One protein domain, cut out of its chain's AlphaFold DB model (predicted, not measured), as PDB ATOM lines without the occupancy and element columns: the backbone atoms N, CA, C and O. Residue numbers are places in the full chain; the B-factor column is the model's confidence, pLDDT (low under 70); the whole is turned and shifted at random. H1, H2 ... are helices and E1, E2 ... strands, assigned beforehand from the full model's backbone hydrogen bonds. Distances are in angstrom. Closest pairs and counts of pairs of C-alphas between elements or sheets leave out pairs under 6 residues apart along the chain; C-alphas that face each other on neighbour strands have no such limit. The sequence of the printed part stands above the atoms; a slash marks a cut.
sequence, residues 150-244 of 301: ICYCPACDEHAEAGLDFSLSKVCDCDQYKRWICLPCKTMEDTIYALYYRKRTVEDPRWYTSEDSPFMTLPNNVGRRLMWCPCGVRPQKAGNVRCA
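Overview. This is residues 150 to 244 of the 301 residues of an uncharacterized protein of Glarea lozoyensis (strain ATCC 20868 / MF5171) (UniProt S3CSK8). A small three-stranded sheet, E2, E4 and E3, makes one end of an elongated domain, and the long helix H2 reaches from the other end to it, leading straight into E2. Near the middle is a second, very short sheet, the strand pair E1 and E5, with H1 beside it on the side away from H2; the long link from H1 to H2 swings out, and residues 162 to 170 and 175 to 188 stick out, of which 183 to 188 belong to H2. The parts meet through few contacts. The printed part has 95 residues, with two named helices and five named strands in the order E1, H1, H2, E2, E3, E4, E5; both sheets are antiparallel, the class is mixed, helices and strands, and under half of the residues, 46, are in named elements. The whole is only just compact, close to loose, with a radius of gyration of the C-alphas of 14.8 A and spans of 41 by 26 by 22 A.

Arrangement. The larger sheet has the order E2, residues 201 to 203, E4, residues 223 to 227, and E3, residues 217 to 220. E2 and E4 are antiparallel at 153 degrees, with N 226 and O 202 2.8 A apart. E3 and E4 form a hairpin, antiparallel at 139 degrees, with N 220 and O 223 2.8 A apart. H2, residues 183 to 200, only grazes this sheet with its residues 195 to 200; its closest C-alphas to E4 are those of Arg 200 and Met 227, 6.3 A apart. E1, residues 150 to 152, and E5, residues 240 to 243, are antiparallel at 151 degrees, with N 242 and O 150 2.8 A apart. The closest C-alphas of E1 and E4, those of Cys 151 and Met 227, are 6.4 A apart. H1, residues 154 to 162, is near E1, and its closest C-alphas to E5 are those of Asp 157 and Asn 240, 6.4 A apart. H1 and H2 are apart. In H1 and H2 every O i to N i+4 pair is within hydrogen-bond range.

Along the chain. E4 measures 13.1 A from first to last C-alpha, E3 9.4 A and E2 6.8 A. H2 measures 25.1 A, from C-alpha 183 at (286.645, 134.000, 384.885) to C-alpha 200 at (301.479, 135.958, 405.013). H1 measures 12.4 A, E5 10.1 A and E1 6.5 A, the last beginning at (304.575, 131.863, 397.617).

Size, cuts and confidence. The C-alphas of Cys 182 and Asp 212 are the two farthest apart, 42.5 A. The printed part has no cut. The links H1 to H2, E2 to E3 and E4 to E5 are long. The mean pLDDT of the printed part is 81.3; residue 168, residues 205 to 212, residues 221 to 222 and residue 238 are under 70.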
ATOM      1  N   ILE A 150     304.749 132.514 396.317       88.88
ATOM      2  CA  ILE A 150     304.575 131.863 397.617       88.88
ATOM      3  C   ILE A 150     305.930 131.327 398.062       88.88
ATOM      4  O   ILE A 150     306.621 130.656 397.301       88.88
ATOM      5  N   CYS A 151     306.324 131.624 399.298       90.31
ATOM      6  CA  CYS A 151     307.573 131.125 399.873       90.31
ATOM      7  C   CYS A 151     307.274 130.012 400.871       90.31
ATOM      8  O   CYS A 151     306.574 130.257 401.851       90.31
ATOM      9  N   TYR A 152     307.829 128.823 400.663       91.94
ATOM     10  CA  TYR A 152     307.603 127.664 401.524       91.94
ATOM     11  C   TYR A 152     308.792 127.385 402.453       91.94
ATOM     12  O   TYR A 152     309.952 127.611 402.098       91.94
ATOM     13  N   CYS A 153     308.505 126.866 403.650       92.06
ATOM     14  CA  CYS A 153     309.514 126.164 404.446       92.06
ATOM     15  C   CYS A 153     309.832 124.797 403.802       92.06
ATOM     16  O   CYS A 153     309.006 124.309 403.030       92.06
ATOM     17  N   PRO A 154     310.975 124.157 404.117       91.25
ATOM     18  CA  PRO A 154     311.381 122.903 403.471       91.25
ATOM     19  C   PRO A 154     310.306 121.805 403.495       91.25
ATOM     20  O   PRO A 154     309.963 121.266 402.453       91.25
ATOM     21  N   ALA A 155     309.673 121.569 404.648       91.69
ATOM     22  CA  ALA A 155     308.639 120.541 404.773       91.69
ATOM     23  C   ALA A 155     307.395 120.817 403.903       91.69
ATOM     24  O   ALA A 155     306.881 119.927 403.231       91.69
ATOM     25  N   CYS A 156     306.897 122.060 403.887       92.69
ATOM     26  CA  CYS A 156     305.745 122.402 403.048       92.69
ATOM     27  C   CYS A 156     306.108 122.467 401.561       92.69
ATOM     28  O   CYS A 156     305.232 122.309 400.719       92.69
ATOM     29  N   ASP A 157     307.377 122.718 401.247       91.50
ATOM     30  CA  ASP A 157     307.884 122.715 399.883       91.50
ATOM     31  C   ASP A 157     307.944 121.306 399.290       91.50
ATOM     32  O   ASP A 157     307.534 121.115 398.149       91.50
ATOM     33  N   GLU A 158     308.411 120.328 400.066       91.25
ATOM     34  CA  GLU A 158     308.387 118.912 399.685       91.25
ATOM     35  C   GLU A 158     306.953 118.425 399.484       91.25
ATOM     36  O   GLU A 158     306.654 117.769 398.490       91.25
ATOM     37  N   HIS A 159     306.043 118.815 400.383       91.06
ATOM     38  CA  HIS A 159     304.626 118.496 400.233       91.06
ATOM     39  C   HIS A 159     304.018 119.123 398.972       91.06
ATOM     40  O   HIS A 159     303.260 118.464 398.264       91.06
ATOM     41  N   ALA A 160     304.364 120.379 398.672       89.69
ATOM     42  CA  ALA A 160     303.920 121.039 397.451       89.69
ATOM     43  C   ALA A 160     304.479 120.344 396.202       89.69
ATOM     44  O   ALA A 160     303.729 120.122 395.263       89.69
ATOM     45  N   GLU A 161     305.760 119.960 396.196       89.12
ATOM     46  CA  GLU A 161     306.381 119.242 395.076       89.12
ATOM     47  C   GLU A 161     305.733 117.875 394.828       89.12
ATOM     48  O   GLU A 161     305.479 117.523 393.682       89.12
ATOM     49  N   ALA A 162     305.428 117.124 395.889       88.00
ATOM     50  CA  ALA A 162     304.797 115.810 395.785       88.00
ATOM     51  C   ALA A 162     303.378 115.859 395.190       88.00
ATOM     52  O   ALA A 162     302.902 114.855 394.665       88.00
ATOM     53  N   GLY A 163     302.705 117.010 395.284       84.38
ATOM     54  CA  GLY A 163     301.377 117.234 394.713       84.38
ATOM     55  C   GLY A 163     301.382 117.768 393.278       84.38
ATOM     56  O   GLY A 163     300.306 118.060 392.760       84.38
ATOM     57  N   LEU A 164     302.549 117.954 392.649       84.50
ATOM     58  CA  LEU A 164     302.639 118.466 391.283       84.50
ATOM     59  C   LEU A 164     302.575 117.348 390.245       84.50
ATOM     60  O   LEU A 164     303.290 116.351 390.334       84.50
ATOM     61  N   ASP A 165     301.810 117.596 389.185       78.75
ATOM     62  CA  ASP A 165     301.828 116.758 387.992       78.75
ATOM     63  C   ASP A 165     303.179 116.829 387.263       78.75
ATOM     64  O   ASP A 165     303.932 117.817 387.332       78.75
ATOM     65  N   PHE A 166     303.463 115.776 386.496       73.00
ATOM     66  CA  PHE A 166     304.640 115.705 385.640       73.00
ATOM     67  C   PHE A 166     304.695 116.892 384.666       73.00
ATOM     68  O   PHE A 166     303.700 117.282 384.060       73.00
ATOM     69  N   SER A 167     305.887 117.458 384.482       73.19
ATOM     70  CA  SER A 167     306.153 118.444 383.434       73.19
ATOM     71  C   SER A 167     307.581 118.324 382.954       73.19
ATOM     72  O   SER A 167     308.487 117.938 383.693       73.19
ATOM     73  N   LEU A 168     307.759 118.723 381.702       69.56
ATOM     74  CA  LEU A 168     309.043 118.809 381.030       69.56
ATOM     75  C   LEU A 168     309.944 119.892 381.643       69.56
ATOM     76  O   LEU A 168     311.166 119.777 381.580       69.56
ATOM     77  N   SER A 169     309.361 120.915 382.280       74.25
ATOM     78  CA  SER A 169     310.110 121.971 382.961       74.25
ATOM     79  C   SER A 169     310.141 121.762 384.476       74.25
ATOM     80  O   SER A 169     309.112 121.652 385.152       74.25
ATOM     81  N   LYS A 170     311.355 121.798 385.036       71.06
ATOM     82  CA  LYS A 170     311.591 121.810 386.493       71.06
ATOM     83  C   LYS A 170     311.273 123.166 387.138       71.06
ATOM     84  O   LYS A 170     311.275 123.276 388.362       71.06
ATOM     85  N   VAL A 171     311.039 124.199 386.332       77.69
ATOM     86  CA  VAL A 171     310.810 125.581 386.771       77.69
ATOM     87  C   VAL A 171     309.500 126.116 386.202       77.69
ATOM     88  O   VAL A 171     308.958 125.572 385.243       77.69
ATOM     89  N   CYS A 172     308.970 127.169 386.813       79.69
ATOM     90  CA  CYS A 172     307.775 127.841 386.330       79.69
ATOM     91  C   CYS A 172     308.019 128.501 384.966       79.69
ATOM     92  O   CYS A 172     308.945 129.292 384.810       79.69
ATOM     93  N   ASP A 173     307.137 128.209 384.021       74.81
ATOM     94  CA  ASP A 173     307.031 128.776 382.676       74.81
ATOM     95  C   ASP A 173     305.646 129.410 382.449       74.81
ATOM     96  O   ASP A 173     305.181 129.554 381.319       74.81
ATOM     97  N   CYS A 174     304.954 129.762 383.538       78.06
ATOM     98  CA  CYS A 174     303.624 130.339 383.459       78.06
ATOM     99  C   CYS A 174     303.625 131.669 382.714       78.06
ATOM    100  O   CYS A 174     304.251 132.632 383.148       78.06
ATOM    101  N   ASP A 175     302.798 131.716 381.681       76.50
ATOM    102  CA  ASP A 175     302.470 132.903 380.910       76.50
ATOM    103  C   ASP A 175     300.946 133.051 380.894       76.50
ATOM    104  O   ASP A 175     300.239 132.166 380.406       76.50
ATOM    105  N   GLN A 176     300.417 134.141 381.453       74.56
ATOM    106  CA  GLN A 176     298.975 134.375 381.517       74.56
ATOM    107  C   GLN A 176     298.318 134.350 380.129       74.56
ATOM    108  O   GLN A 176     297.206 133.836 380.007       74.56
ATOM    109  N   TYR A 177     299.020 134.797 379.081       74.25
ATOM    110  CA  TYR A 177     298.516 134.827 377.703       74.25
ATOM    111  C   TYR A 177     298.487 133.449 377.049       74.25
ATOM    112  O   TYR A 177     297.793 133.250 376.054       74.25
ATOM    113  N   LYS A 178     299.146 132.454 377.649       77.06
ATOM    114  CA  LYS A 178     299.049 131.042 377.249       77.06
ATOM    115  C   LYS A 178     298.065 130.252 378.109       77.06
ATOM    116  O   LYS A 178     297.734 129.115 377.787       77.06
ATOM    117  N   ARG A 179     297.571 130.833 379.210       78.62
ATOM    118  CA  ARG A 179     296.645 130.155 380.124       78.62
ATOM    119  C   ARG A 179     295.212 130.258 379.628       78.62
ATOM    120  O   ARG A 179     294.621 131.340 379.582       78.62
ATOM    121  N   TRP A 180     294.631 129.101 379.346       84.81
ATOM    122  CA  TRP A 180     293.205 128.972 379.112       84.81
ATOM    123  C   TRP A 180     292.478 128.838 380.451       84.81
ATOM    124  O   TRP A 180     292.531 127.793 381.094       84.81
ATOM    125  N   ILE A 181     291.872 129.919 380.945       88.06
ATOM    126  CA  ILE A 181     291.229 129.946 382.267       88.06
ATOM    127  C   ILE A 181     289.911 130.718 382.217       88.06
ATOM    128  O   ILE A 181     289.838 131.811 381.650       88.06
ATOM    129  N   CYS A 182     288.860 130.149 382.810       89.19
ATOM    130  CA  CYS A 182     287.573 130.827 382.940       89.19
ATOM    131  C   CYS A 182     287.612 131.888 384.048       89.19
ATOM    132  O   CYS A 182     288.349 131.760 385.032       89.19
ATOM    133  N   LEU A 183     286.761 132.909 383.916       86.62
ATOM    134  CA  LEU A 183     286.645 134.000 384.885       86.62
ATOM    135  C   LEU A 183     286.437 133.509 386.336       86.62
ATOM    136  O   LEU A 183     287.218 133.923 387.190       86.62
ATOM    137  N   PRO A 184     285.505 132.583 386.654       89.69
ATOM    138  CA  PRO A 184     285.337 132.109 388.033       89.69
ATOM    139  C   PRO A 184     286.607 131.491 388.632       89.69
ATOM    140  O   PRO A 184     286.975 131.792 389.770       89.69
ATOM    141  N   CYS A 185     287.313 130.659 387.858       90.06
ATOM    142  CA  CYS A 185     288.551 130.032 388.319       90.06
ATOM    143  C   CYS A 185     289.661 131.057 388.531       90.06
ATOM    144  O   CYS A 185     290.409 130.948 389.503       90.06
ATOM    145  N   LYS A 186     289.753 132.063 387.659       86.62
ATOM    146  CA  LYS A 186     290.732 133.130 387.828       86.62
ATOM    147  C   LYS A 186     290.424 134.020 389.032       86.62
ATOM    148  O   LYS A 186     291.328 134.301 389.810       86.62
ATOM    149  N   THR A 187     289.167 134.402 389.238       87.12
ATOM    150  CA  THR A 187     288.750 135.187 390.412       87.12
ATOM    151  C   THR A 187     289.072 134.451 391.710       87.12
ATOM    152  O   THR A 187     289.553 135.051 392.675       87.12
ATOM    153  N   MET A 188     288.858 133.133 391.733       89.00
ATOM    154  CA  MET A 188     289.243 132.291 392.862       89.00
ATOM    155  C   MET A 188     290.765 132.284 393.065       89.00
ATOM    156  O   MET A 188     291.224 132.462 394.194       89.00
ATOM    157  N   GLU A 189     291.544 132.109 391.993       86.19
ATOM    158  CA  GLU A 189     293.008 132.207 392.026       86.19
ATOM    159  C   GLU A 189     293.470 133.530 392.640       86.19
ATOM    160  O   GLU A 189     294.180 133.532 393.648       86.19
ATOM    161  N   ASP A 190     292.990 134.649 392.106       82.25
ATOM    162  CA  ASP A 190     293.369 135.983 392.568       82.25
ATOM    163  C   ASP A 190     292.981 136.215 394.022       82.25
ATOM    164  O   ASP A 190     293.757 136.792 394.782       82.25
ATOM    165  N   THR A 191     291.828 135.700 394.451       86.06
ATOM    166  CA  THR A 191     291.395 135.786 395.848       86.06
ATOM    167  C   THR A 191     292.342 135.024 396.773       86.06
ATOM    168  O   THR A 191     292.771 135.564 397.795       86.06
ATOM    169  N   ILE A 192     292.709 133.786 396.427       85.81
ATOM    170  CA  ILE A 192     293.625 132.964 397.233       85.81
ATOM    171  C   ILE A 192     294.982 133.658 397.369       85.81
ATOM    172  O   ILE A 192     295.533 133.748 398.472       85.81
ATOM    173  N   TYR A 193     295.513 134.188 396.270       84.06
ATOM    174  CA  TYR A 193     296.836 134.807 396.268       84.06
ATOM    175  C   TYR A 193     296.831 136.187 396.919       84.06
ATOM    176  O   TYR A 193     297.732 136.490 397.701       84.06
ATOM    177  N   ALA A 194     295.776 136.981 396.728       83.81
ATOM    178  CA  ALA A 194     295.578 138.223 397.466       83.81
ATOM    179  C   ALA A 194     295.489 137.971 398.980       83.81
ATOM    180  O   ALA A 194     296.080 138.714 399.768       83.81
ATOM    181  N   LEU A 195     294.806 136.901 399.404       88.88
ATOM    182  CA  LEU A 195     294.738 136.497 400.809       88.88
ATOM    183  C   LEU A 195     296.102 136.068 401.351       88.88
ATOM    184  O   LEU A 195     296.461 136.489 402.453       88.88
ATOM    185  N   TYR A 196     296.866 135.269 400.601       89.44
ATOM    186  CA  TYR A 196     298.232 134.914 400.980       89.44
ATOM    187  C   TYR A 196     299.098 136.168 401.121       89.44
ATOM    188  O   TYR A 196     299.658 136.402 402.189       89.44
ATOM    189  N   TYR A 197     299.133 137.021 400.096       86.50
ATOM    190  CA  TYR A 197     299.906 138.258 400.103       86.50
ATOM    191  C   TYR A 197     299.553 139.129 401.313       86.50
ATOM    192  O   TYR A 197     300.438 139.549 402.055       86.50
ATOM    193  N   ARG A 198     298.263 139.335 401.592       87.00
ATOM    194  CA  ARG A 198     297.805 140.166 402.716       87.00
ATOM    195  C   ARG A 198     298.099 139.559 404.091       87.00
ATOM    196  O   ARG A 198     298.408 140.301 405.015       87.00
ATOM    197  N   LYS A 199     297.945 138.241 404.261       90.25
ATOM    198  CA  LYS A 199     298.023 137.580 405.581       90.25
ATOM    199  C   LYS A 199     299.394 136.990 405.908       90.25
ATOM    200  O   LYS A 199     299.681 136.737 407.075       90.25
ATOM    201  N   ARG A 200     300.204 136.689 404.894       90.50
ATOM    202  CA  ARG A 200     301.479 135.958 405.013       90.50
ATOM    203  C   ARG A 200     302.665 136.757 404.496       90.50
ATOM    204  O   ARG A 200     303.763 136.215 404.399       90.50
ATOM    205  N   THR A 201     302.469 138.034 404.192       87.62
ATOM    206  CA  THR A 201     303.574 138.941 403.910       87.62
ATOM    207  C   THR A 201     303.390 140.240 404.668       87.62
ATOM    208  O   THR A 201     302.268 140.709 404.860       87.62
ATOM    209  N   VAL A 202     304.499 140.838 405.078       87.12
ATOM    210  CA  VAL A 202     304.519 142.146 405.734       87.12
ATOM    211  C   VAL A 202     305.543 142.996 405.006       87.12
ATOM    212  O   VAL A 202     306.609 142.505 404.635       87.12
ATOM    213  N   GLU A 203     305.200 144.250 404.749       82.94
ATOM    214  CA  GLU A 203     306.159 145.212 404.215       82.94
ATOM    215  C   GLU A 203     307.256 145.423 405.243       82.94
ATOM    216  O   GLU A 203     306.931 145.621 406.410       82.94
ATOM    217  N   ASP A 204     308.525 145.324 404.849       74.00
ATOM    218  CA  ASP A 204     309.615 145.636 405.766       74.00
ATOM    219  C   ASP A 204     309.535 147.135 406.097       74.00
ATOM    220  O   ASP A 204     309.886 147.957 405.250       74.00
ATOM    221  N   PRO A 205     309.086 147.524 407.309       59.94
ATOM    222  CA  PRO A 205     308.726 148.910 407.628       59.94
ATOM    223  C   PRO A 205     309.949 149.824 407.779       59.94
ATOM    224  O   PRO A 205     309.875 150.921 408.326       59.94
ATOM    225  N   ARG A 206     311.116 149.305 407.427       58.88
ATOM    226  CA  ARG A 206     312.366 149.678 408.044       58.88
ATOM    227  C   ARG A 206     313.518 149.637 407.043       58.88
ATOM    228  O   ARG A 206     314.550 150.222 407.326       58.88
ATOM    229  N   TRP A 207     313.358 148.991 405.882       57.12
ATOM    230  CA  TRP A 207     314.450 148.742 404.926       57.12
ATOM    231  C   TRP A 207     315.670 148.039 405.567       57.12
ATOM    232  O   TRP A 207     316.728 147.943 404.951       57.12
ATOM    233  N   TYR A 208     315.526 147.559 406.812       47.84
ATOM    234  CA  TYR A 208     316.606 147.073 407.673       47.84
ATOM    235  C   TYR A 208     316.764 145.553 407.590       47.84
ATOM    236  O   TYR A 208     317.721 145.031 408.161       47.84
ATOM    237  N   THR A 209     315.875 144.808 406.912       53.12
ATOM    238  CA  THR A 209     316.193 143.411 406.590       53.12
ATOM    239  C   THR A 209     317.223 143.374 405.474       53.12
ATOM    240  O   THR A 209     316.916 143.247 404.288       53.12
ATOM    241  N   SER A 210     318.472 143.533 405.913       52.22
ATOM    242  CA  SER A 210     319.681 143.404 405.122       52.22
ATOM    243  C   SER A 210     319.727 142.049 404.424       52.22
ATOM    244  O   SER A 210     318.984 141.107 404.736       52.22
ATOM    245  N   GLU A 211     320.674 141.921 403.502       56.38
ATOM    246  CA  GLU A 211     321.085 140.626 402.977       56.38
ATOM    247  C   GLU A 211     321.441 139.617 404.092       56.38
ATOM    248  O   GLU A 211     321.434 138.420 403.833       56.38
ATOM    249  N   ASP A 212     321.651 140.034 405.339       59.34
ATOM    250  CA  ASP A 212     322.033 139.159 406.454       59.34
ATOM    251  C   ASP A 212     320.844 138.516 407.179       59.34
ATOM    252  O   ASP A 212     321.038 137.675 408.059       59.34
ATOM    253  N   SER A 213     319.599 138.863 406.824       70.88
ATOM    254  CA  SER A 213     318.436 138.190 407.408       70.88
ATOM    255  C   SER A 213     318.465 136.694 407.064       70.88
ATOM    256  O   SER A 213     318.479 136.337 405.880       70.88
ATOM    257  N   PRO A 214     318.397 135.781 408.055       74.81
ATOM    258  CA  PRO A 214     318.375 134.344 407.785       74.81
ATOM    259  C   PRO A 214     317.043 133.884 407.168       74.81
ATOM    260  O   PRO A 214     316.894 132.711 406.819       74.81
ATOM    261  N   PHE A 215     316.071 134.789 407.024       83.06
ATOM    262  CA  PHE A 215     314.719 134.510 406.558       83.06
ATOM    263  C   PHE A 215     314.439 135.114 405.180       83.06
ATOM    264  O   PHE A 215     315.038 136.108 404.783       83.06
ATOM    265  N   MET A 216     313.482 134.525 404.464       85.44
ATOM    266  CA  MET A 216     313.132 134.945 403.110       85.44
ATOM    267  C   MET A 216     312.543 136.361 403.066       85.44
ATOM    268  O   MET A 216     311.537 136.659 403.723       85.44
ATOM    269  N   THR A 217     313.138 137.199 402.217       83.31
ATOM    270  CA  THR A 217     312.624 138.514 401.824       83.31
ATOM    271  C   THR A 217     312.694 138.655 400.312       83.31
ATOM    272  O   THR A 217     313.695 138.278 399.697       83.31
ATOM    273  N   LEU A 218     311.642 139.202 399.709       80.81
ATOM    274  CA  LEU A 218     311.594 139.451 398.269       80.81
ATOM    275  C   LEU A 218     311.491 140.954 397.981       80.81
ATOM    276  O   LEU A 218     310.893 141.676 398.788       80.81
ATOM    277  N   PRO A 219     312.080 141.434 396.868       75.12
ATOM    278  CA  PRO A 219     311.897 142.811 396.427       75.12
ATOM    279  C   PRO A 219     310.420 143.085 396.132       75.12
ATOM    280  O   PRO A 219     309.670 142.192 395.755       75.12
ATOM    281  N   ASN A 220     309.997 144.319 396.345       74.88
ATOM    282  CA  ASN A 220     308.658 144.815 396.078       74.88
ATOM    283  C   ASN A 220     308.790 146.257 395.574       74.88
ATOM    284  O   ASN A 220     309.777 146.924 395.867       74.88
ATOM    285  N   ASN A 221     307.789 146.761 394.868       68.88
ATOM    286  CA  ASN A 221     307.816 148.079 394.227       68.88
ATOM    287  C   ASN A 221     308.188 149.266 395.125       68.88
ATOM    288  O   ASN A 221     308.723 150.257 394.646       68.88
ATOM    289  N   VAL A 222     307.918 149.153 396.423       67.81
ATOM    290  CA  VAL A 222     308.232 150.161 397.444       67.81
ATOM    291  C   VAL A 222     309.283 149.688 398.453       67.81
ATOM    292  O   VAL A 222     309.437 150.319 399.486       67.81
ATOM    293  N   GLY A 223     309.986 148.577 398.203       74.88
ATOM    294  CA  GLY A 223     311.071 148.105 399.068       74.88
ATOM    295  C   GLY A 223     311.219 146.591 399.127       74.88
ATOM    296  O   GLY A 223     311.419 145.934 398.110       74.88
ATOM    297  N   ARG A 224     311.165 146.008 400.327       79.62
ATOM    298  CA  ARG A 224     311.211 144.548 400.515       79.62
ATOM    299  C   ARG A 224     309.998 144.078 401.296       79.62
ATOM    300  O   ARG A 224     309.496 144.774 402.175       79.62
ATOM    301  N   ARG A 225     309.538 142.864 401.000       83.12
ATOM    302  CA  ARG A 225     308.517 142.186 401.798       83.12
ATOM    303  C   ARG A 225     309.089 140.969 402.483       83.12
ATOM    304  O   ARG A 225     309.778 140.136 401.893       83.12
ATOM    305  N   LEU A 226     308.752 140.881 403.756       86.94
ATOM    306  CA  LEU A 226     308.966 139.733 404.601       86.94
ATOM    307  C   LEU A 226     307.946 138.652 404.245       86.94
ATOM    308  O   LEU A 226     306.751 138.940 404.177       86.94
ATOM    309  N   MET A 227     308.409 137.416 404.064       88.06
ATOM    310  CA  MET A 227     307.564 136.308 403.613       88.06
ATOM    311  C   MET A 227     307.357 135.271 404.722       88.06
ATOM    312  O   MET A 227     308.267 134.980 405.503       88.06
ATOM    313  N   TRP A 228     306.162 134.679 404.772       92.12
ATOM    314  CA  TRP A 228     305.830 133.539 405.625       92.12
ATOM    315  C   TRP A 228     305.338 132.359 404.789       92.12
ATOM    316  O   TRP A 228     304.617 132.525 403.803       92.12
ATOM    317  N   CYS A 229     305.685 131.149 405.223       92.75
ATOM    318  CA  CYS A 229     305.099 129.921 404.702       92.75
ATOM    319  C   CYS A 229     303.581 129.920 404.947       92.75
ATOM    320  O   CYS A 229     303.138 130.468 405.964       92.75
ATOM    321  N   PRO A 230     302.758 129.280 404.090       91.75
ATOM    322  CA  PRO A 230     301.333 129.103 404.372       91.75
ATOM    323  C   PRO A 230     301.031 128.507 405.758       91.75
ATOM    324  O   PRO A 230     300.042 128.902 406.382       91.75
ATOM    325  N   CYS A 231     301.919 127.649 406.282       92.06
ATOM    326  CA  CYS A 231     301.822 127.078 407.632       92.06
ATOM    327  C   CYS A 231     302.159 128.064 408.771       92.06
ATOM    328  O   CYS A 231     302.003 127.728 409.937       92.06
ATOM    329  N   GLY A 232     302.610 129.281 408.456       89.88
ATOM    330  CA  GLY A 232     302.959 130.321 409.428       89.88
ATOM    331  C   GLY A 232     304.425 130.332 409.869       89.88
ATOM    332  O   GLY A 232     304.833 131.260 410.561       89.88
ATOM    333  N   VAL A 233     305.242 129.365 409.443       91.38
ATOM    334  CA  VAL A 233     306.688 129.353 409.722       91.38
ATOM    335  C   VAL A 233     307.421 130.333 408.803       91.38
ATOM    336  O   VAL A 233     307.078 130.473 407.629       91.38
ATOM    337  N   ARG A 234     308.460 130.997 409.320       87.62
ATOM    338  CA  ARG A 234     309.365 131.837 408.524       87.62
ATOM    339  C   ARG A 234     310.239 130.959 407.615       87.62
ATOM    340  O   ARG A 234     311.036 130.180 408.137       87.62
ATOM    341  N   PRO A 235     310.133 131.069 406.280       86.75
ATOM    342  CA  PRO A 235     311.038 130.384 405.370       86.75
ATOM    343  C   PRO A 235     312.460 130.916 405.560       86.75
ATOM    344  O   PRO A 235     312.649 132.111 405.796       86.75
ATOM    345  N   GLN A 236     313.459 130.045 405.429       85.12
ATOM    346  CA  GLN A 236     314.867 130.451 405.418       85.12
ATOM    347  C   GLN A 236     315.171 131.325 404.185       85.12
ATOM    348  O   GLN A 236     314.395 131.345 403.234       85.12
ATOM    349  N   LYS A 237     316.308 132.030 404.153       78.62
ATOM    350  CA  LYS A 237     316.741 132.855 403.001       78.62
ATOM    351  C   LYS A 237     316.912 132.042 401.702       78.62
ATOM    352  O   LYS A 237     316.732 132.561 400.599       78.62
ATOM    353  N   ALA A 238     317.234 130.756 401.831       68.88
ATOM    354  CA  ALA A 238     317.231 129.776 400.740       68.88
ATOM    355  C   ALA A 238     315.858 129.104 400.531       68.88
ATOM    356  O   ALA A 238     315.758 128.108 399.828       68.88
ATOM    357  N   GLY A 239     314.809 129.628 401.166       70.25
ATOM    358  CA  GLY A 239     313.453 129.109 401.097       70.25
ATOM    359  C   GLY A 239     312.950 128.989 399.666       70.25
ATOM    360  O   GLY A 239     313.367 129.708 398.755       70.25
ATOM    361  N   ASN A 240     312.035 128.052 399.478       86.62
ATOM    362  CA  ASN A 240     311.617 127.649 398.153       86.62
ATOM    363  C   ASN A 240     310.497 128.570 397.671       86.62
ATOM    364  O   ASN A 240     309.375 128.541 398.186       86.62
ATOM    365  N   VAL A 241     310.838 129.436 396.719       87.56
ATOM    366  CA  VAL A 241     309.898 130.362 396.087       87.56
ATOM    367  C   VAL A 241     309.197 129.638 394.949       87.56
ATOM    368  O   VAL A 241     309.840 129.088 394.052       87.56
ATOM    369  N   ARG A 242     307.869 129.653 394.980       87.94
ATOM    370  CA  ARG A 242     307.010 129.019 393.986       87.94
ATOM    371  C   ARG A 242     306.056 130.023 393.371       87.94
ATOM    372  O   ARG A 242     305.623 130.979 394.015       87.94
ATOM    373  N   CYS A 243     305.716 129.770 392.118       84.88
ATOM    374  CA  CYS A 243     304.640 130.451 391.430       84.88
ATOM    375  C   CYS A 243     303.323 130.211 392.163       84.88
ATOM    376  O   CYS A 243     302.953 129.071 392.406       84.88
ATOM    377  N   ALA A 244     302.570 131.263 392.442       84.44
ATOM    378  CA  ALA A 244     301.225 131.133 392.975       84.44
ATOM    379  C   ALA A 244     300.338 130.265 392.064       84.44
ATOM    380  O   ALA A 244     299.683 129.346 392.552       84.44
TER     381      ALA A 244